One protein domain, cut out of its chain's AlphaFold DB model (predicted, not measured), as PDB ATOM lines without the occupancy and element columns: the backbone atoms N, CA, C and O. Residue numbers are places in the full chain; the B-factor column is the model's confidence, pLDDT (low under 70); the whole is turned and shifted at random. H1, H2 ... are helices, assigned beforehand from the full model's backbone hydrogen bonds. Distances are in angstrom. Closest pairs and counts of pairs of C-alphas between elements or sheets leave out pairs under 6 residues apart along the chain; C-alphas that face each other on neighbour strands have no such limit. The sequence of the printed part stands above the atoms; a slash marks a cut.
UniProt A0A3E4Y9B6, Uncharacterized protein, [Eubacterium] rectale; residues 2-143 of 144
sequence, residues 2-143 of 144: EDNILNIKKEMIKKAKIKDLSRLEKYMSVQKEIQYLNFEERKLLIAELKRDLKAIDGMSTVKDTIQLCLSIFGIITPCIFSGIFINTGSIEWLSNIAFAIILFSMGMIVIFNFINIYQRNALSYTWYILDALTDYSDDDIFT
ATOM      1  N   GLU A   2     209.782 273.966 208.670       53.75
ATOM      2  CA  GLU A   2     209.300 273.275 207.449       53.75
ATOM      3  C   GLU A   2     207.876 273.662 207.006       53.75
ATOM      4  O   GLU A   2     207.655 273.907 205.821       53.75
ATOM      5  N   ASP A   3     206.924 273.809 207.934       61.97
ATOM      6  CA  ASP A   3     205.538 274.173 207.583       61.97
ATOM      7  C   ASP A   3     205.412 275.544 206.896       61.97
ATOM      8  O   ASP A   3     204.519 275.744 206.069       61.97
ATOM      9  N   ASN A   4     206.316 276.483 207.199       74.56
ATOM     10  CA  ASN A   4     206.260 277.830 206.633       74.56
ATOM     11  C   ASN A   4     206.743 277.834 205.176       74.56
ATOM     12  O   ASN A   4     206.083 278.384 204.299       74.56
ATOM     13  N   ILE A   5     207.834 277.115 204.892       76.12
ATOM     14  CA  ILE A   5     208.392 276.971 203.539       76.12
ATOM     15  C   ILE A   5     207.408 276.235 202.622       76.12
ATOM     16  O   ILE A   5     207.172 276.653 201.485       76.12
ATOM     17  N   LEU A   6     206.766 275.175 203.124       77.88
ATOM     18  CA  LEU A   6     205.765 274.433 202.360       77.88
ATOM     19  C   LEU A   6     204.532 275.292 202.038       77.88
ATOM     20  O   LEU A   6     203.975 275.184 200.940       77.88
ATOM     21  N   ASN A   7     204.097 276.141 202.972       81.88
ATOM     22  CA  ASN A   7     202.997 277.072 202.732       81.88
ATOM     23  C   ASN A   7     203.366 278.125 201.688       81.88
ATOM     24  O   ASN A   7     202.617 278.290 200.727       81.88
ATOM     25  N   ILE A   8     204.543 278.738 201.799       81.75
ATOM     26  CA  ILE A   8     205.022 279.740 200.839       81.75
ATOM     27  C   ILE A   8     205.126 279.138 199.430       81.75
ATOM     28  O   ILE A   8     204.606 279.696 198.464       81.75
ATOM     29  N   LYS A   9     205.666 277.924 199.305       82.38
ATOM     30  CA  LYS A   9     205.680 277.169 198.044       82.38
ATOM     31  C   LYS A   9     204.277 276.961 197.468       82.38
ATOM     32  O   LYS A   9     204.059 277.159 196.272       82.38
ATOM     33  N   LYS A  10     203.302 276.566 198.296       83.88
ATOM     34  CA  LYS A  10     201.905 276.405 197.856       83.88
ATOM     35  C   LYS A  10     201.316 277.729 197.372       83.88
ATOM     36  O   LYS A  10     200.582 277.726 196.383       83.88
ATOM     37  N   GLU A  11     201.621 278.839 198.035       84.31
ATOM     38  CA  GLU A  11     201.161 280.167 197.623       84.31
ATOM     39  C   GLU A  11     201.800 280.630 196.313       84.31
ATOM     40  O   GLU A  11     201.079 281.049 195.405       84.31
ATOM     41  N   MET A  12     203.110 280.442 196.141       83.56
ATOM     42  CA  MET A  12     203.806 280.719 194.880       83.56
ATOM     43  C   MET A  12     203.213 279.908 193.718       83.56
ATOM     44  O   MET A  12     202.919 280.458 192.655       83.56
ATOM     45  N   ILE A  13     202.933 278.616 193.931       83.88
ATOM     46  CA  ILE A  13     202.275 277.764 192.926       83.88
ATOM     47  C   ILE A  13     200.860 278.265 192.612       83.88
ATOM     48  O   ILE A  13     200.451 278.255 191.448       83.88
ATOM     49  N   LYS A  14     200.087 278.697 193.619       85.00
ATOM     50  CA  LYS A  14     198.750 279.274 193.399       85.00
ATOM     51  C   LYS A  14     198.838 280.521 192.523       85.00
ATOM     52  O   LYS A  14     198.094 280.610 191.551       85.00
ATOM     53  N   LYS A  15     199.772 281.429 192.813       82.06
ATOM     54  CA  LYS A  15     199.995 282.659 192.041       82.06
ATOM     55  C   LYS A  15     200.429 282.371 190.602       82.06
ATOM     56  O   LYS A  15     199.871 282.948 189.671       82.06
ATOM     57  N   ALA A  16     201.319 281.398 190.398       79.81
ATOM     58  CA  ALA A  16     201.737 280.959 189.065       79.81
ATOM     59  C   ALA A  16     200.590 280.326 188.241       79.81
ATOM     60  O   ALA A  16     200.621 280.332 187.007       79.81
ATOM     61  N   LYS A  17     199.549 279.801 188.904       80.88
ATOM     62  CA  LYS A  17     198.372 279.171 188.275       80.88
ATOM     63  C   LYS A  17     197.237 280.131 187.912       80.88
ATOM     64  O   LYS A  17     196.338 279.713 187.181       80.88
ATOM     65  N   ILE A  18     197.252 281.379 188.385       83.19
ATOM     66  CA  ILE A  18     196.179 282.350 188.105       83.19
ATOM     67  C   ILE A  18     196.078 282.555 186.590       83.19
ATOM     68  O   ILE A  18     197.077 282.859 185.942       83.19
ATOM     69  N   LYS A  19     194.898 282.339 185.999       71.31
ATOM     70  CA  LYS A  19     194.713 282.396 184.537       71.31
ATOM     71  C   LYS A  19     194.627 283.824 184.001       71.31
ATOM     72  O   LYS A  19     195.138 284.064 182.914       71.31
ATOM     73  N   ASP A  20     194.087 284.742 184.795       81.38
ATOM     74  CA  ASP A  20     193.754 286.106 184.358       81.38
ATOM     75  C   ASP A  20     194.912 287.108 184.474       81.38
ATOM     76  O   ASP A  20     194.739 288.285 184.186       81.38
ATOM     77  N   LEU A  21     196.100 286.652 184.883       78.56
ATOM     78  CA  LEU A  21     197.301 287.486 184.955       78.56
ATOM     79  C   LEU A  21     198.202 287.256 183.740       78.56
ATOM     80  O   LEU A  21     198.375 286.125 183.266       78.56
ATOM     81  N   SER A  22     198.846 288.324 183.280       82.56
ATOM     82  CA  SER A  22     199.936 288.255 182.310       82.56
ATOM     83  C   SER A  22     201.157 287.529 182.895       82.56
ATOM     84  O   SER A  22     201.304 287.368 184.109       82.56
ATOM     85  N   ARG A  23     202.071 287.070 182.029       75.88
ATOM     86  CA  ARG A  23     203.316 286.404 182.466       75.88
ATOM     87  C   ARG A  23     204.143 287.276 183.418       75.88
ATOM     88  O   ARG A  23     204.677 286.754 184.391       75.88
ATOM     89  N   LEU A  24     204.209 288.578 183.139       80.56
ATOM     90  CA  LEU A  24     204.958 289.555 183.924       80.56
ATOM     91  C   LEU A  24     204.324 289.766 185.307       80.56
ATOM     92  O   LEU A  24     205.018 289.750 186.316       80.56
ATOM     93  N   GLU A  25     202.998 289.895 185.377       80.31
ATOM     94  CA  GLU A  25     202.291 290.076 186.652       80.31
ATOM     95  C   GLU A  25     202.406 288.848 187.558       80.31
ATOM     96  O   GLU A  25     202.563 288.984 188.772       80.31
ATOM     97  N   LYS A  26     202.380 287.639 186.980       81.62
ATOM     98  CA  LYS A  26     202.652 286.411 187.741       81.62
ATOM     99  C   LYS A  26     204.070 286.409 188.296       81.62
ATOM    100  O   LYS A  26     204.246 286.050 189.457       81.62
ATOM    101  N   TYR A  27     205.039 286.856 187.500       80.19
ATOM    102  CA  TYR A  27     206.446 286.863 187.886       80.19
ATOM    103  C   TYR A  27     206.674 287.837 189.040       80.19
ATOM    104  O   TYR A  27     207.175 287.435 190.085       80.19
ATOM    105  N   MET A  28     206.163 289.067 188.928       80.81
ATOM    106  CA  MET A  28     206.204 290.045 190.020       80.81
ATOM    107  C   MET A  28     205.489 289.547 191.283       80.81
ATOM    108  O   MET A  28     205.935 289.804 192.398       80.81
ATOM    109  N   SER A  29     204.365 288.841 191.138       83.19
ATOM    110  CA  SER A  29     203.607 288.315 192.281       83.19
ATOM    111  C   SER A  29     204.351 287.197 193.020       83.19
ATOM    112  O   SER A  29     204.229 287.096 194.242       83.19
ATOM    113  N   VAL A  30     205.123 286.382 192.293       83.88
ATOM    114  CA  VAL A  30     206.022 285.368 192.864       83.88
ATOM    115  C   VAL A  30     207.261 286.026 193.470       83.88
ATOM    116  O   VAL A  30     207.585 285.718 194.612       83.88
ATOM    117  N   GLN A  31     207.890 286.992 192.792       82.06
ATOM    118  CA  GLN A  31     209.023 287.751 193.340       82.06
ATOM    119  C   GLN A  31     208.682 288.461 194.652       82.06
ATOM    120  O   GLN A  31     209.485 288.439 195.577       82.06
ATOM    121  N   LYS A  32     207.474 289.021 194.787       83.31
ATOM    122  CA  LYS A  32     207.024 289.600 196.063       83.31
ATOM    123  C   LYS A  32     207.052 288.589 197.208       83.31
ATOM    124  O   LYS A  32     207.438 288.954 198.305       83.31
ATOM    125  N   GLU A  33     206.685 287.331 196.965       81.81
ATOM    126  CA  GLU A  33     206.789 286.277 197.989       81.81
ATOM    127  C   GLU A  33     208.247 285.902 198.286       81.81
ATOM    128  O   GLU A  33     208.585 285.570 199.417       81.81
ATOM    129  N   ILE A  34     209.128 285.992 197.284       82.06
ATOM    130  CA  ILE A  34     210.571 285.750 197.434       82.06
ATOM    131  C   ILE A  34     211.238 286.838 198.287       82.06
ATOM    132  O   ILE A  34     212.110 286.529 199.097       82.06
ATOM    133  N   GLN A  35     210.797 288.091 198.157       80.31
ATOM    134  CA  GLN A  35     211.300 289.222 198.945       80.31
ATOM    135  C   GLN A  35     211.027 289.078 200.448       80.31
ATOM    136  O   GLN A  35     211.814 289.563 201.255       80.31
ATOM    137  N   TYR A  36     209.940 288.404 200.840       80.50
ATOM    138  CA  TYR A  36     209.618 288.166 202.253       80.50
ATOM    139  C   TYR A  36     210.403 287.008 202.880       80.50
ATOM    140  O   TYR A  36     210.322 286.812 204.093       80.50
ATOM    141  N   LEU A  37     211.146 286.238 202.080       79.88
ATOM    142  CA  LEU A  37     211.961 285.124 202.552       79.88
ATOM    143  C   LEU A  37     213.373 285.592 202.905       79.88
ATOM    144  O   LEU A  37     214.052 286.235 202.099       79.88
ATOM    145  N   ASN A  38     213.862 285.164 204.069       82.25
ATOM    146  CA  ASN A  38     215.264 285.349 204.437       82.25
ATOM    147  C   ASN A  38     216.188 284.455 203.593       82.25
ATOM    148  O   ASN A  38     215.774 283.428 203.056       82.25
ATOM    149  N   PHE A  39     217.479 284.798 203.531       80.00
ATOM    150  CA  PHE A  39     218.481 284.066 202.741       80.00
ATOM    151  C   PHE A  39     218.503 282.547 203.016       80.00
ATOM    152  O   PHE A  39     218.483 281.744 202.082       80.00
ATOM    153  N   GLU A  40     218.472 282.144 204.289       80.56
ATOM    154  CA  GLU A  40     218.406 280.729 204.696       80.56
ATOM    155  C   GLU A  40     217.115 280.039 204.217       80.56
ATOM    156  O   GLU A  40     217.147 278.904 203.738       80.56
ATOM    157  N   GLU A  41     215.975 280.732 204.266       81.50
ATOM    158  CA  GLU A  41     214.691 280.185 203.814       81.50
ATOM    159  C   GLU A  41     214.645 280.044 202.288       81.50
ATOM    160  O   GLU A  41     214.149 279.038 201.779       81.50
ATOM    161  N   ARG A  42     215.234 280.994 201.547       81.81
ATOM    162  CA  ARG A  42     215.400 280.897 200.087       81.81
ATOM    163  C   ARG A  42     216.263 279.699 199.706       81.81
ATOM    164  O   ARG A  42     215.891 278.925 198.822       81.81
ATOM    165  N   LYS A  43     217.380 279.489 200.407       83.25
ATOM    166  CA  LYS A  43     218.272 278.342 200.185       83.25
ATOM    167  C   LYS A  43     217.564 277.008 200.439       83.25
ATOM    168  O   LYS A  43     217.704 276.080 199.639       83.25
ATOM    169  N   LEU A  44     216.774 276.920 201.511       85.00
ATOM    170  CA  LEU A  44     215.950 275.746 201.813       85.00
ATOM    171  C   LEU A  44     214.875 275.508 200.741       85.00
ATOM    172  O   LEU A  44     214.727 274.381 200.267       85.00
ATOM    173  N   LEU A  45     214.184 276.559 200.294       85.31
ATOM    174  CA  LEU A  45     213.166 276.477 199.245       85.31
ATOM    175  C   LEU A  45     213.763 275.991 197.911       85.31
ATOM    176  O   LEU A  45     213.191 275.114 197.267       85.31
ATOM    177  N   ILE A  46     214.944 276.485 197.525       86.06
ATOM    178  CA  ILE A  46     215.674 276.018 196.334       86.06
ATOM    179  C   ILE A  46     216.022 274.529 196.454       86.06
ATOM    180  O   ILE A  46     215.829 273.769 195.501       86.06
ATOM    181  N   ALA A  47     216.530 274.091 197.610       84.62
ATOM    182  CA  ALA A  47     216.866 272.687 197.839       84.62
ATOM    183  C   ALA A  47     215.626 271.785 197.735       84.62
ATOM    184  O   ALA A  47     215.683 270.711 197.129       84.62
ATOM    185  N   GLU A  48     214.491 272.239 198.262       84.50
ATOM    186  CA  GLU A  48     213.230 271.513 198.192       84.50
ATOM    187  C   GLU A  48     212.647 271.464 196.771       84.50
ATOM    188  O   GLU A  48     212.219 270.400 196.325       84.50
ATOM    189  N   LEU A  49     212.698 272.561 196.012       85.12
ATOM    190  CA  LEU A  49     212.279 272.578 194.606       85.12
ATOM    191  C   LEU A  49     213.170 271.675 193.737       85.12
ATOM    192  O   LEU A  49     212.664 270.955 192.878       85.12
ATOM    193  N   LYS A  50     214.485 271.633 193.992       84.19
ATOM    194  CA  LYS A  50     215.402 270.688 193.326       84.19
ATOM    195  C   LYS A  50     215.091 269.233 193.686       84.19
ATOM    196  O   LYS A  50     215.149 268.363 192.816       84.19
ATOM    197  N   ARG A  51     214.734 268.957 194.946       84.69
ATOM    198  CA  ARG A  51     214.270 267.630 195.381       84.69
ATOM    199  C   ARG A  51     212.995 267.223 194.643       84.69
ATOM    200  O   ARG A  51     212.925 266.095 194.160       84.69
ATOM    201  N   ASP A  52     212.034 268.132 194.501       82.56
ATOM    202  CA  ASP A  52     210.811 267.877 193.740       82.56
ATOM    203  C   ASP A  52     211.089 267.633 192.259       82.56
ATOM    204  O   ASP A  52     210.528 266.699 191.692       82.56
ATOM    205  N   LEU A  53     211.970 268.420 191.630       82.69
ATOM    206  CA  LEU A  53     212.375 268.190 190.240       82.69
ATOM    207  C   LEU A  53     212.943 266.784 190.066       82.69
ATOM    208  O   LEU A  53     212.546 266.085 189.141       82.69
ATOM    209  N   LYS A  54     213.797 266.332 190.989       80.50
ATOM    210  CA  LYS A  54     214.350 264.972 190.967       80.50
ATOM    211  C   LYS A  54     213.274 263.896 191.164       80.50
ATOM    212  O   LYS A  54     213.346 262.838 190.544       80.50
ATOM    213  N   ALA A  55     212.272 264.152 192.004       80.31
ATOM    214  CA  ALA A  55     211.141 263.243 192.188       80.31
ATOM    215  C   ALA A  55     210.248 263.169 190.935       80.31
ATOM    216  O   ALA A  55     209.801 262.084 190.563       80.31
ATOM    217  N   ILE A  56     210.017 264.303 190.266       79.00
ATOM    218  CA  ILE A  56     209.278 264.375 188.999       79.00
ATOM    219  C   ILE A  56     210.071 263.693 187.874       79.00
ATOM    220  O   ILE A  56     209.482 262.985 187.062       79.00
ATOM    221  N   ASP A  57     211.395 263.838 187.853       75.88
ATOM    222  CA  ASP A  57     212.278 263.189 186.880       75.88
ATOM    223  C   ASP A  57     212.298 261.659 187.048       75.88
ATOM    224  O   ASP A  57     212.117 260.919 186.084       75.88
ATOM    225  N   GLY A  58     212.349 261.154 188.287       71.31
ATOM    226  CA  GLY A  58     212.179 259.716 188.564       71.31
ATOM    227  C   GLY A  58     210.818 259.162 188.109       71.31
ATOM    228  O   GLY A  58     210.666 257.974 187.827       71.31
ATOM    229  N   MET A  59     209.825 260.035 187.961       70.38
ATOM    230  CA  MET A  59     208.510 259.709 187.423       70.38
ATOM    231  C   MET A  59     208.545 259.480 185.891       70.38
ATOM    232  O   MET A  59     207.666 258.797 185.360       70.38
ATOM    233  N   SER A  60     209.587 259.954 185.188       70.31
ATOM    234  CA  SER A  60     209.902 259.571 183.801       70.31
ATOM    235  C   SER A  60     210.349 258.110 183.706       70.31
ATOM    236  O   SER A  60     209.919 257.387 182.816       70.31
ATOM    237  N   THR A  61     211.122 257.609 184.672       71.44
ATOM    238  CA  THR A  61     211.508 256.186 184.710       71.44
ATOM    239  C   THR A  61     210.292 255.266 184.875       71.44
ATOM    240  O   THR A  61     210.213 254.190 184.278       71.44
ATOM    241  N   VAL A  62     209.292 255.701 185.651       70.31
ATOM    242  CA  VAL A  62     208.013 254.982 185.791       70.31
ATOM    243  C   VAL A  62     207.254 254.960 184.464       70.31
ATOM    244  O   VAL A  62     206.702 253.926 184.087       70.31
ATOM    245  N   LYS A  63     207.266 256.077 183.731       71.50
ATOM    246  CA  LYS A  63     206.677 256.181 182.393       71.50
ATOM    247  C   LYS A  63     207.300 255.170 181.428       71.50
ATOM    248  O   LYS A  63     206.560 254.436 180.772       71.50
ATOM    249  N   ASP A  64     208.628 255.081 181.404       77.94
ATOM    250  CA  ASP A  64     209.364 254.142 180.550       77.94
ATOM    251  C   ASP A  64     209.067 252.687 180.924       77.94
ATOM    252  O   ASP A  64     208.845 251.844 180.055       77.94
ATOM    253  N   THR A  65     208.964 252.399 182.224       75.81
ATOM    254  CA  THR A  65     208.607 251.065 182.729       75.81
ATOM    255  C   THR A  65     207.199 250.659 182.290       75.81
ATOM    256  O   THR A  65     206.989 249.543 181.818       75.81
ATOM    257  N   ILE A  66     206.221 251.567 182.393       74.94
ATOM    258  CA  ILE A  66     204.845 251.319 181.940       74.94
ATOM    259  C   ILE A  66     204.809 251.101 180.426       74.94
ATOM    260  O   ILE A  66     204.133 250.187 179.955       74.94
ATOM    261  N   GLN A  67     205.539 251.914 179.663       80.19
ATOM    262  CA  GLN A  67     205.599 251.788 178.211       80.19
ATOM    263  C   GLN A  67     206.213 250.449 177.790       80.19
ATOM    264  O   GLN A  67     205.659 249.773 176.925       80.19
ATOM    265  N   LEU A  68     207.277 250.013 178.464       81.12
ATOM    266  CA  LEU A  68     207.888 248.702 178.265       81.12
ATOM    267  C   LEU A  68     206.913 247.560 178.598       81.12
ATOM    268  O   LEU A  68     206.778 246.626 177.809       81.12
ATOM    269  N   CYS A  69     206.164 247.659 179.701       76.12
ATOM    270  CA  CYS A  69     205.107 246.700 180.031       76.12
ATOM    271  C   CYS A  69     204.025 246.635 178.944       76.12
ATOM    272  O   CYS A  69     203.647 245.540 178.534       76.12
ATOM    273  N   LEU A  70     203.549 247.779 178.439       79.12
ATOM    274  CA  LEU A  70     202.563 247.824 177.353       79.12
ATOM    275  C   LEU A  70     203.103 247.193 176.063       79.12
ATOM    276  O   LEU A  70     202.377 246.459 175.397       79.12
ATOM    277  N   SER A  71     204.376 247.423 175.730       81.06
ATOM    278  CA  SER A  71     205.026 246.781 174.582       81.06
ATOM    279  C   SER A  71     205.101 245.261 174.741       81.06
ATOM    280  O   SER A  71     204.755 244.535 173.811       81.06
ATOM    281  N   ILE A  72     205.479 244.768 175.924       80.94
ATOM    282  CA  ILE A  72     205.508 243.328 176.227       80.94
ATOM    283  C   ILE A  72     204.100 242.729 176.137       80.94
ATOM    284  O   ILE A  72     203.911 241.696 175.493       80.94
ATOM    285  N   PHE A  73     203.095 243.394 176.711       78.62
ATOM    286  CA  PHE A  73     201.697 242.973 176.594       78.62
ATOM    287  C   PHE A  73     201.241 242.917 175.135       78.62
ATOM    288  O   PHE A  73     200.586 241.951 174.746       78.62
ATOM    289  N   GLY A  74     201.623 243.893 174.310       76.44
ATOM    290  CA  GLY A  74     201.314 243.913 172.880       76.44
ATOM    291  C   GLY A  74     201.898 242.727 172.104       76.44
ATOM    292  O   GLY A  74     201.282 242.278 171.146       76.44
ATOM    293  N   ILE A  75     203.041 242.184 172.536       79.81
ATOM    294  CA  ILE A  75     203.692 241.021 171.908       79.81
ATOM    295  C   ILE A  75     203.107 239.700 172.423       79.81
ATOM    296  O   ILE A  75     202.873 238.779 171.644       79.81
ATOM    297  N   ILE A  76     202.847 239.597 173.729       79.69
ATOM    298  CA  ILE A  76     202.352 238.365 174.360       79.69
ATOM    299  C   ILE A  76     200.877 238.113 174.020       79.69
ATOM    300  O   ILE A  76     200.467 236.966 173.830       79.69
ATOM    301  N   THR A  77     200.078 239.178 173.915       74.56
ATOM    302  CA  THR A  77     198.633 239.080 173.675       74.56
ATOM    303  C   THR A  77     198.302 238.289 172.401       74.56
ATOM    304  O   THR A  77     197.542 237.328 172.517       74.56
ATOM    305  N   PRO A  78     198.891 238.575 171.219       75.12
ATOM    306  CA  PRO A  78     198.693 237.785 170.000       75.12
ATOM    307  C   PRO A  78     199.059 236.304 170.144       75.12
ATOM    308  O   PRO A  78     198.357 235.449 169.609       75.12
ATOM    309  N   CYS A  79     200.133 235.985 170.875       74.31
ATOM    310  CA  CYS A  79     200.579 234.605 171.081       74.31
ATOM    311  C   CYS A  79     199.573 233.806 171.920       74.31
ATOM    312  O   CYS A  79     199.213 232.687 171.555       74.31
ATOM    313  N   ILE A  80     199.074 234.400 173.008       74.19
ATOM    314  CA  ILE A  80     198.017 233.802 173.835       74.19
ATOM    315  C   ILE A  80     196.727 233.662 173.018       74.19
ATOM    316  O   ILE A  80     196.089 232.610 173.046       74.19
ATOM    317  N   PHE A  81     196.373 234.687 172.240       72.31
ATOM    318  CA  PHE A  81     195.189 234.677 171.383       72.31
ATOM    319  C   PHE A  81     195.224 233.552 170.350       72.31
ATOM    320  O   PHE A  81     194.247 232.824 170.190       72.31
ATOM    321  N   SER A  82     196.366 233.386 169.679       72.56
ATOM    322  CA  SER A  82     196.581 232.328 168.694       72.56
ATOM    323  C   SER A  82     196.461 230.942 169.333       72.56
ATOM    324  O   SER A  82     195.743 230.094 168.805       72.56
ATOM    325  N   GLY A  83     197.070 230.728 170.505       69.56
ATOM    326  CA  GLY A  83     196.977 229.457 171.229       69.56
ATOM    327  C   GLY A  83     195.552 229.113 171.683       69.56
ATOM    328  O   GLY A  83     195.106 227.980 171.514       69.56
ATOM    329  N   ILE A  84     194.803 230.091 172.206       69.31
ATOM    330  CA  ILE A  84     193.408 229.893 172.638       69.31
ATOM    331  C   ILE A  84     192.485 229.647 171.435       69.31
ATOM    332  O   ILE A  84     191.598 228.795 171.515       69.31
ATOM    333  N   PHE A  85     192.700 230.345 170.315       67.25
ATOM    334  CA  PHE A  85     191.916 230.155 169.092       67.25
ATOM    335  C   PHE A  85     192.074 228.745 168.528       67.25
ATOM    336  O   PHE A  85     191.076 228.092 168.233       67.25
ATOM    337  N   ILE A  86     193.316 228.252 168.446       71.00
ATOM    338  CA  ILE A  86     193.616 226.898 167.961       71.00
ATOM    339  C   ILE A  86     192.954 225.839 168.854       71.00
ATOM    340  O   ILE A  86     192.479 224.826 168.350       71.00
ATOM    341  N   ASN A  87     192.896 226.075 170.168       70.69
ATOM    342  CA  ASN A  87     192.415 225.083 171.127       70.69
ATOM    343  C   ASN A  87     190.888 225.092 171.334       70.69
ATOM    344  O   ASN A  87     190.314 224.065 171.679       70.69
ATOM    345  N   THR A  88     190.220 226.237 171.157       69.88
ATOM    346  CA  THR A  88     188.773 226.372 171.429       69.88
ATOM    347  C   THR A  88     187.913 226.551 170.179       69.88
ATOM    348  O   THR A  88     186.713 226.302 170.249       69.88
ATOM    349  N   GLY A  89     188.475 227.003 169.049       66.88
ATOM    350  CA  GLY A  89     187.742 227.252 167.798       66.88
ATOM    351  C   GLY A  89     186.609 228.287 167.894       66.88
ATOM    352  O   GLY A  89     185.887 228.499 166.922       66.88
ATOM    353  N   SER A  90     186.430 228.934 169.052       73.56
ATOM    354  CA  SER A  90     185.305 229.825 169.328       73.56
ATOM    355  C   SER A  90     185.672 231.273 169.028       73.56
ATOM    356  O   SER A  90     186.428 231.920 169.756       73.56
ATOM    357  N   ILE A  91     185.095 231.793 167.946       73.31
ATOM    358  CA  ILE A  91     185.263 233.186 167.519       73.31
ATOM    359  C   ILE A  91     184.643 234.156 168.539       73.31
ATOM    360  O   ILE A  91     185.219 235.210 168.792       73.31
ATOM    361  N   GLU A  92     183.523 233.789 169.175       77.12
ATOM    362  CA  GLU A  92     182.838 234.634 170.168       77.12
ATOM    363  C   GLU A  92     183.676 234.844 171.437       77.12
ATOM    364  O   GLU A  92     183.756 235.952 171.979       77.12
ATOM    365  N   TRP A  93     184.349 233.788 171.904       75.19
ATOM    366  CA  TRP A  93     185.231 233.873 173.069       75.19
ATOM    367  C   TRP A  93     186.450 234.751 172.776       75.19
ATOM    368  O   TRP A  93     186.817 235.593 173.598       75.19
ATOM    369  N   LEU A  94     187.014 234.634 171.568       73.38
ATOM    370  CA  LEU A  94     188.046 235.554 171.099       73.38
ATOM    371  C   LEU A  94     187.533 236.994 171.065       73.38
ATOM    372  O   LEU A  94     188.164 237.866 171.655       73.38
ATOM    373  N   SER A  95     186.392 237.272 170.432       76.94
ATOM    374  CA  SER A  95     185.899 238.651 170.320       76.94
ATOM    375  C   SER A  95     185.683 239.311 171.683       76.94
ATOM    376  O   SER A  95     186.031 240.479 171.853       76.94
ATOM    377  N   ASN A  96     185.208 238.557 172.680       80.75
ATOM    378  CA  ASN A  96     185.013 239.066 174.039       80.75
ATOM    379  C   ASN A  96     186.336 239.405 174.739       80.75
ATOM    380  O   ASN A  96     186.447 240.459 175.368       80.75
ATOM    381  N   ILE A  97     187.363 238.559 174.604       79.00
ATOM    382  CA  ILE A  97     188.686 238.831 175.188       79.00
ATOM    383  C   ILE A  97     189.358 240.009 174.475       79.00
ATOM    384  O   ILE A  97     189.900 240.889 175.144       79.00
ATOM    385  N   ALA A  98     189.294 240.078 173.140       78.69
ATOM    386  CA  ALA A  98     189.820 241.220 172.386       78.69
ATOM    387  C   ALA A  98     189.171 242.526 172.852       78.69
ATOM    388  O   ALA A  98     189.867 243.507 173.113       78.69
ATOM    389  N   PHE A  99     187.848 242.528 173.011       82.56
ATOM    390  CA  PHE A  99     187.113 243.696 173.476       82.56
ATOM    391  C   PHE A  99     187.519 244.114 174.898       82.56
ATOM    392  O   PHE A  99     187.762 245.296 175.146       82.56
ATOM    393  N   ALA A 100     187.685 243.155 175.816       82.12
ATOM    394  CA  ALA A 100     188.156 243.424 177.176       82.12
ATOM    395  C   ALA A 100     189.563 244.049 177.198       82.12
ATOM    396  O   ALA A 100     189.808 245.002 177.939       82.12
ATOM    397  N   ILE A 101     190.474 243.566 176.350       82.06
ATOM    398  CA  ILE A 101     191.838 244.103 176.231       82.06
ATOM    399  C   ILE A 101     191.821 245.518 175.648       82.06
ATOM    400  O   ILE A 101     192.538 246.393 176.136       82.06
ATOM    401  N   ILE A 102     190.972 245.779 174.648       83.69
ATOM    402  CA  ILE A 102     190.809 247.119 174.072       83.69
ATOM    403  C   ILE A 102     190.324 248.098 175.146       83.69
ATOM    404  O   ILE A 102     190.935 249.153 175.322       83.69
ATOM    405  N   LEU A 103     189.295 247.741 175.919       86.44
ATOM    406  CA  LEU A 103     188.796 248.583 177.011       86.44
ATOM    407  C   LEU A 103     189.860 248.835 178.085       86.44
ATOM    408  O   LEU A 103     190.042 249.976 178.517       86.44
ATOM    409  N   PHE A 104     190.601 247.797 178.478       84.19
ATOM    410  CA  PHE A 104     191.690 247.929 179.442       84.19
ATOM    411  C   PHE A 104     192.795 248.866 178.930       84.19
ATOM    412  O   PHE A 104     193.229 249.768 179.647       84.19
ATOM    413  N   SER A 105     193.209 248.714 177.668       79.94
ATOM    414  CA  SER A 105     194.242 249.564 177.063       79.94
ATOM    415  C   SER A 105     193.803 251.028 176.948       79.94
ATOM    416  O   SER A 105     194.578 251.920 177.292       79.94
ATOM    417  N   MET A 106     192.544 251.288 176.579       83.81
ATOM    418  CA  MET A 106     191.961 252.633 176.581       83.81
ATOM    419  C   MET A 106     192.002 253.264 177.979       83.81
ATOM    420  O   MET A 106     192.431 254.409 178.122       83.81
ATOM    421  N   GLY A 107     191.632 252.512 179.023       85.50
ATOM    422  CA  GLY A 107     191.716 252.984 180.408       85.50
ATOM    423  C   GLY A 107     193.144 253.352 180.820       85.50
ATOM    424  O   GLY A 107     193.378 254.429 181.375       85.50
ATOM    425  N   MET A 108     194.119 252.509 180.472       81.38
ATOM    426  CA  MET A 108     195.536 252.764 180.752       81.38
ATOM    427  C   MET A 108     196.059 254.011 180.029       81.38
ATOM    428  O   MET A 108     196.785 254.803 180.630       81.38
ATOM    429  N   ILE A 109     195.654 254.240 178.774       82.62
ATOM    430  CA  ILE A 109     196.036 255.433 178.002       82.62
ATOM    431  C   ILE A 109     195.505 256.715 178.660       82.62
ATOM    432  O   ILE A 109     196.228 257.710 178.740       82.62
ATOM    433  N   VAL A 110     194.265 256.710 179.156       84.56
ATOM    434  CA  VAL A 110     193.678 257.873 179.845       84.56
ATOM    435  C   VAL A 110     194.457 258.204 181.119       84.56
ATOM    436  O   VAL A 110     194.849 259.356 181.317       84.56
ATOM    437  N   ILE A 111     194.741 257.197 181.951       82.69
ATOM    438  CA  ILE A 111     195.525 257.364 183.185       82.69
ATOM    439  C   ILE A 111     196.925 257.893 182.857       82.69
ATOM    440  O   ILE A 111     197.401 258.844 183.477       82.69
ATOM    441  N   PHE A 112     197.566 257.331 181.835       80.25
ATOM    442  CA  PHE A 112     198.893 257.743 181.397       80.25
ATOM    443  C   PHE A 112     198.924 259.194 180.903       80.25
ATOM    444  O   PHE A 112     199.824 259.956 181.257       80.25
ATOM    445  N   ASN A 113     197.930 259.614 180.119       80.00
ATOM    446  CA  ASN A 113     197.808 261.005 179.683       80.00
ATOM    447  C   ASN A 113     197.592 261.954 180.864       80.00
ATOM    448  O   ASN A 113     198.213 263.016 180.912       80.00
ATOM    449  N   PHE A 114     196.776 261.561 181.841       81.88
ATOM    450  CA  PHE A 114     196.564 262.355 183.048       81.88
ATOM    451  C   PHE A 114     197.863 262.544 183.843       81.88
ATOM    452  O   PHE A 114     198.202 263.671 184.209       81.88
ATOM    453  N   ILE A 115     198.638 261.470 184.035       80.56
ATOM    454  CA  ILE A 115     199.946 261.519 184.705       80.56
ATOM    455  C   ILE A 115     200.921 262.421 183.934       80.56
ATOM    456  O   ILE A 115     201.561 263.274 184.544       80.56
ATOM    457  N   ASN A 116     200.998 262.305 182.602       78.69
ATOM    458  CA  ASN A 116     201.877 263.154 181.787       78.69
ATOM    459  C   ASN A 116     201.505 264.641 181.877       78.69
ATOM    460  O   ASN A 116     202.386 265.492 182.004       78.69
ATOM    461  N   ILE A 117     200.212 264.976 181.815       80.44
ATOM    462  CA  ILE A 117     199.743 266.363 181.957       80.44
ATOM    463  C   ILE A 117     200.092 266.893 183.348       80.44
ATOM    464  O   ILE A 117     200.582 268.016 183.476       80.44
ATOM    465  N   TYR A 118     199.873 266.084 184.387       79.56
ATOM    466  CA  TYR A 118     200.217 266.444 185.755       79.56
ATOM    467  C   TYR A 118     201.721 266.699 185.914       79.56
ATOM    468  O   TYR A 118     202.098 267.765 186.400       79.56
ATOM    469  N   GLN A 119     202.570 265.781 185.441       79.12
ATOM    470  CA  GLN A 119     204.029 265.918 185.465       79.12
ATOM    471  C   GLN A 119     204.490 267.176 184.733       79.12
ATOM    472  O   GLN A 119     205.228 267.975 185.298       79.12
ATOM    473  N   ARG A 120     204.020 267.395 183.500       78.38
ATOM    474  CA  ARG A 120     204.401 268.562 182.693       78.38
ATOM    475  C   ARG A 120     204.024 269.873 183.376       78.38
ATOM    476  O   ARG A 120     204.816 270.812 183.392       78.38
ATOM    477  N   ASN A 121     202.823 269.935 183.947       79.19
ATOM    478  CA  ASN A 121     202.366 271.114 184.670       79.19
ATOM    479  C   ASN A 121     203.188 271.330 185.943       79.19
ATOM    480  O   ASN A 121     203.651 272.442 186.173       79.19
ATOM    481  N   ALA A 122     203.402 270.282 186.743       76.62
ATOM    482  CA  ALA A 122     204.217 270.353 187.951       76.62
ATOM    483  C   ALA A 122     205.639 270.834 187.634       76.62
ATOM    484  O   ALA A 122     206.092 271.803 188.233       76.62
ATOM    485  N   LEU A 123     206.289 270.243 186.629       81.38
ATOM    486  CA  LEU A 123     207.635 270.612 186.198       81.38
ATOM    487  C   LEU A 123     207.703 272.080 185.756       81.38
ATOM    488  O   LEU A 123     208.598 272.804 186.179       81.38
ATOM    489  N   SER A 124     206.729 272.535 184.960       80.62
ATOM    490  CA  SER A 124     206.642 273.924 184.493       80.62
ATOM    491  C   SER A 124     206.544 274.923 185.650       80.62
ATOM    492  O   SER A 124     207.272 275.911 185.674       80.62
ATOM    493  N   TYR A 125     205.690 274.657 186.646       80.19
ATOM    494  CA  TYR A 125     205.560 275.539 187.811       80.19
ATOM    495  C   TYR A 125     206.804 275.518 188.701       80.19
ATOM    496  O   TYR A 125     207.225 276.571 189.171       80.19
ATOM    497  N   THR A 126     207.397 274.344 188.921       81.50
ATOM    498  CA  THR A 126     208.606 274.208 189.740       81.50
ATOM    499  C   THR A 126     209.792 274.926 189.099       81.50
ATOM    500  O   THR A 126     210.488 275.658 189.795       81.50
ATOM    501  N   TRP A 127     209.983 274.795 187.780       81.19
ATOM    502  CA  TRP A 127     210.999 275.555 187.043       81.19
ATOM    503  C   TRP A 127     210.742 277.055 187.087       81.19
ATOM    504  O   TRP A 127     211.664 277.806 187.361       81.19
ATOM    505  N   TYR A 128     209.498 277.486 186.886       81.38
ATOM    506  CA  TYR A 128     209.143 278.904 186.915       81.38
ATOM    507  C   TYR A 128     209.453 279.576 188.261       81.38
ATOM    508  O   TYR A 128     209.962 280.691 188.299       81.38
ATOM    509  N   ILE A 129     209.153 278.897 189.372       82.00
ATOM    510  CA  ILE A 129     209.456 279.411 190.715       82.00
ATOM    511  C   ILE A 129     210.967 279.396 190.967       82.00
ATOM    512  O   ILE A 129     211.490 280.329 191.569       82.00
ATOM    513  N   LEU A 130     211.667 278.356 190.504       84.56
ATOM    514  CA  LEU A 130     213.119 278.263 190.630       84.56
ATOM    515  C   LEU A 130     213.822 279.390 189.860       84.56
ATOM    516  O   LEU A 130     214.737 279.995 190.399       84.56
ATOM    517  N   ASP A 131     213.366 279.698 188.648       83.00
ATOM    518  CA  ASP A 131     213.887 280.785 187.811       83.00
ATOM    519  C   ASP A 131     213.754 282.134 188.534       83.00
ATOM    520  O   ASP A 131     214.746 282.809 188.790       83.00
ATOM    521  N   ALA A 132     212.553 282.441 189.041       80.69
ATOM    522  CA  ALA A 132     212.301 283.657 189.817       80.69
ATOM    523  C   ALA A 132     213.140 283.753 191.108       80.69
ATOM    524  O   ALA A 132     213.490 284.852 191.532       80.69
ATOM    525  N   LEU A 133     213.451 282.618 191.749       80.88
ATOM    526  CA  LEU A 133     214.333 282.556 192.924       80.88
ATOM    527  C   LEU A 133     215.802 282.781 192.575       80.88
ATOM    528  O   LEU A 133     216.527 283.344 193.392       80.88
ATOM    529  N   THR A 134     216.234 282.311 191.406       76.94
ATOM    530  CA  THR A 134     217.637 282.374 190.983       76.94
ATOM    531  C   THR A 134     217.971 283.768 190.452       76.94
ATOM    532  O   THR A 134     218.959 284.348 190.890       76.94
ATOM    533  N   ASP A 135     217.082 284.360 189.645       74.38
ATOM    534  CA  ASP A 135     217.193 285.757 189.198       74.38
ATOM    535  C   ASP A 135     217.281 286.723 190.390       74.38
ATOM    536  O   ASP A 135     218.145 287.593 190.442       74.38
ATOM    537  N   TYR A 136     216.425 286.531 191.400       61.75
ATOM    538  CA  TYR A 136     216.440 287.372 192.598       61.75
ATOM    539  C   TYR A 136     217.739 287.219 193.408       61.75
ATOM    540  O   TYR A 136     218.224 288.180 193.998       61.75
ATOM    541  N   SER A 137     218.313 286.011 193.459       59.28
ATOM    542  CA  SER A 137     219.577 285.795 194.168       59.28
ATOM    543  C   SER A 137     220.781 286.430 193.476       59.28
ATOM    544  O   SER A 137     221.728 286.780 194.171       59.28
ATOM    545  N   ASP A 138     220.740 286.598 192.153       58.25
ATOM    546  CA  ASP A 138     221.799 287.280 191.407       58.25
ATOM    547  C   ASP A 138     221.695 288.809 191.562       58.25
ATOM    548  O   ASP A 138     222.719 289.467 191.731       58.25
ATOM    549  N   ASP A 139     220.483 289.375 191.622       56.94
ATOM    550  CA  ASP A 139     220.268 290.815 191.861       56.94
ATOM    551  C   ASP A 139     220.726 291.275 193.269       56.94
ATOM    552  O   ASP A 139     221.269 292.375 193.425       56.94
ATOM    553  N   ASP A 140     220.579 290.424 194.292       52.41
ATOM    554  CA  ASP A 140     221.064 290.693 195.659       52.41
ATOM    555  C   ASP A 140     222.616 290.689 195.745       52.41
ATOM    556  O   ASP A 140     223.177 291.297 196.653       52.41
ATOM    557  N   ILE A 141     223.340 290.056 194.805       50.06
ATOM    558  CA  ILE A 141     224.823 290.030 194.787       50.06
ATOM    559  C   ILE A 141     225.413 291.341 194.235       50.06
ATOM    560  O   ILE A 141     226.552 291.687 194.544       50.06
ATOM    561  N   PHE A 142     224.651 292.097 193.440       42.06
ATOM    562  CA  PHE A 142     225.100 293.364 192.845       42.06
ATOM    563  C   PHE A 142     224.688 294.611 193.641       42.06
ATOM    564  O   PHE A 142     224.936 295.729 193.184       42.06
ATOM    565  N   THR A 143     224.063 294.446 194.811       47.75
ATOM    566  CA  THR A 143     223.563 295.556 195.641       47.75
ATOM    567  C   THR A 143     224.261 295.727 197.000       47.75
ATOM    568  O   THR A 143     223.852 296.611 197.755       47.75
TER     569      THR A 143
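This is residues 2 to 143 of the 144 residues of an uncharacterized protein of [Eubacterium] rectale (UniProt A0A3E4Y9B6). The longest helix, H4, folds back along H3 to make a long helical hairpin, and a much shorter helical hairpin, H1 and H2, packs across it near the end where H3 begins. At the far end the turn, residues 86 to 92, sticks out free. The printed part has 142 residues with four named helices, H1 to H4 in chain order, and no named strand: all helix. It is extended, with a radius of gyration of the C-alphas of 24.0 A and spans of 81 by 29 by 26 A.

H4, residues 91 to 142, is 76.5 A long and ends with C-alpha 142 at (225.100, 293.364, 192.845). H3, residues 39 to 88, is 72.1 A long and begins with C-alpha 39 at (218.481, 284.066, 202.741). H3 has a kink of 25 degrees near residue 76. H1 covers residues 2 to 17, from C-alpha 2 at (209.300, 273.275, 207.449), and H2 residues 23 to 35.

H4 and H3 touch as a hairpin, opposite ways at a shallow tilt of 15 degrees; their closest C-alphas, Leu 49 and Thr 126, are 6.3 A apart. H1, with residues 12 to 16 alone, touches H4 about perpendicular at 75 degrees, C-alphas 13 and 125 being closest at 6.5 A. H2 touches residues 129 to 136 of H4 alone at a steep tilt of 62 degrees, closest at C-alphas 31 and 132, 6.3 A. H1 and H2 form a hairpin, closest at C-alphas 12 and 30, 5.5 A. Every O i to N i+4 pair is within hydrogen-bond range in H1, against 8 of 9 in H2, 42 of 46 in H3 and 46 of 48 in H4.

The C-alphas farthest apart, Gly 89 and Thr 143, are 82.0 A apart. The printed part has no cut, and its three links are tight. Residues 2 to 3, 83 to 85, 88 to 89 and 136 to 143 are under pLDDT 70.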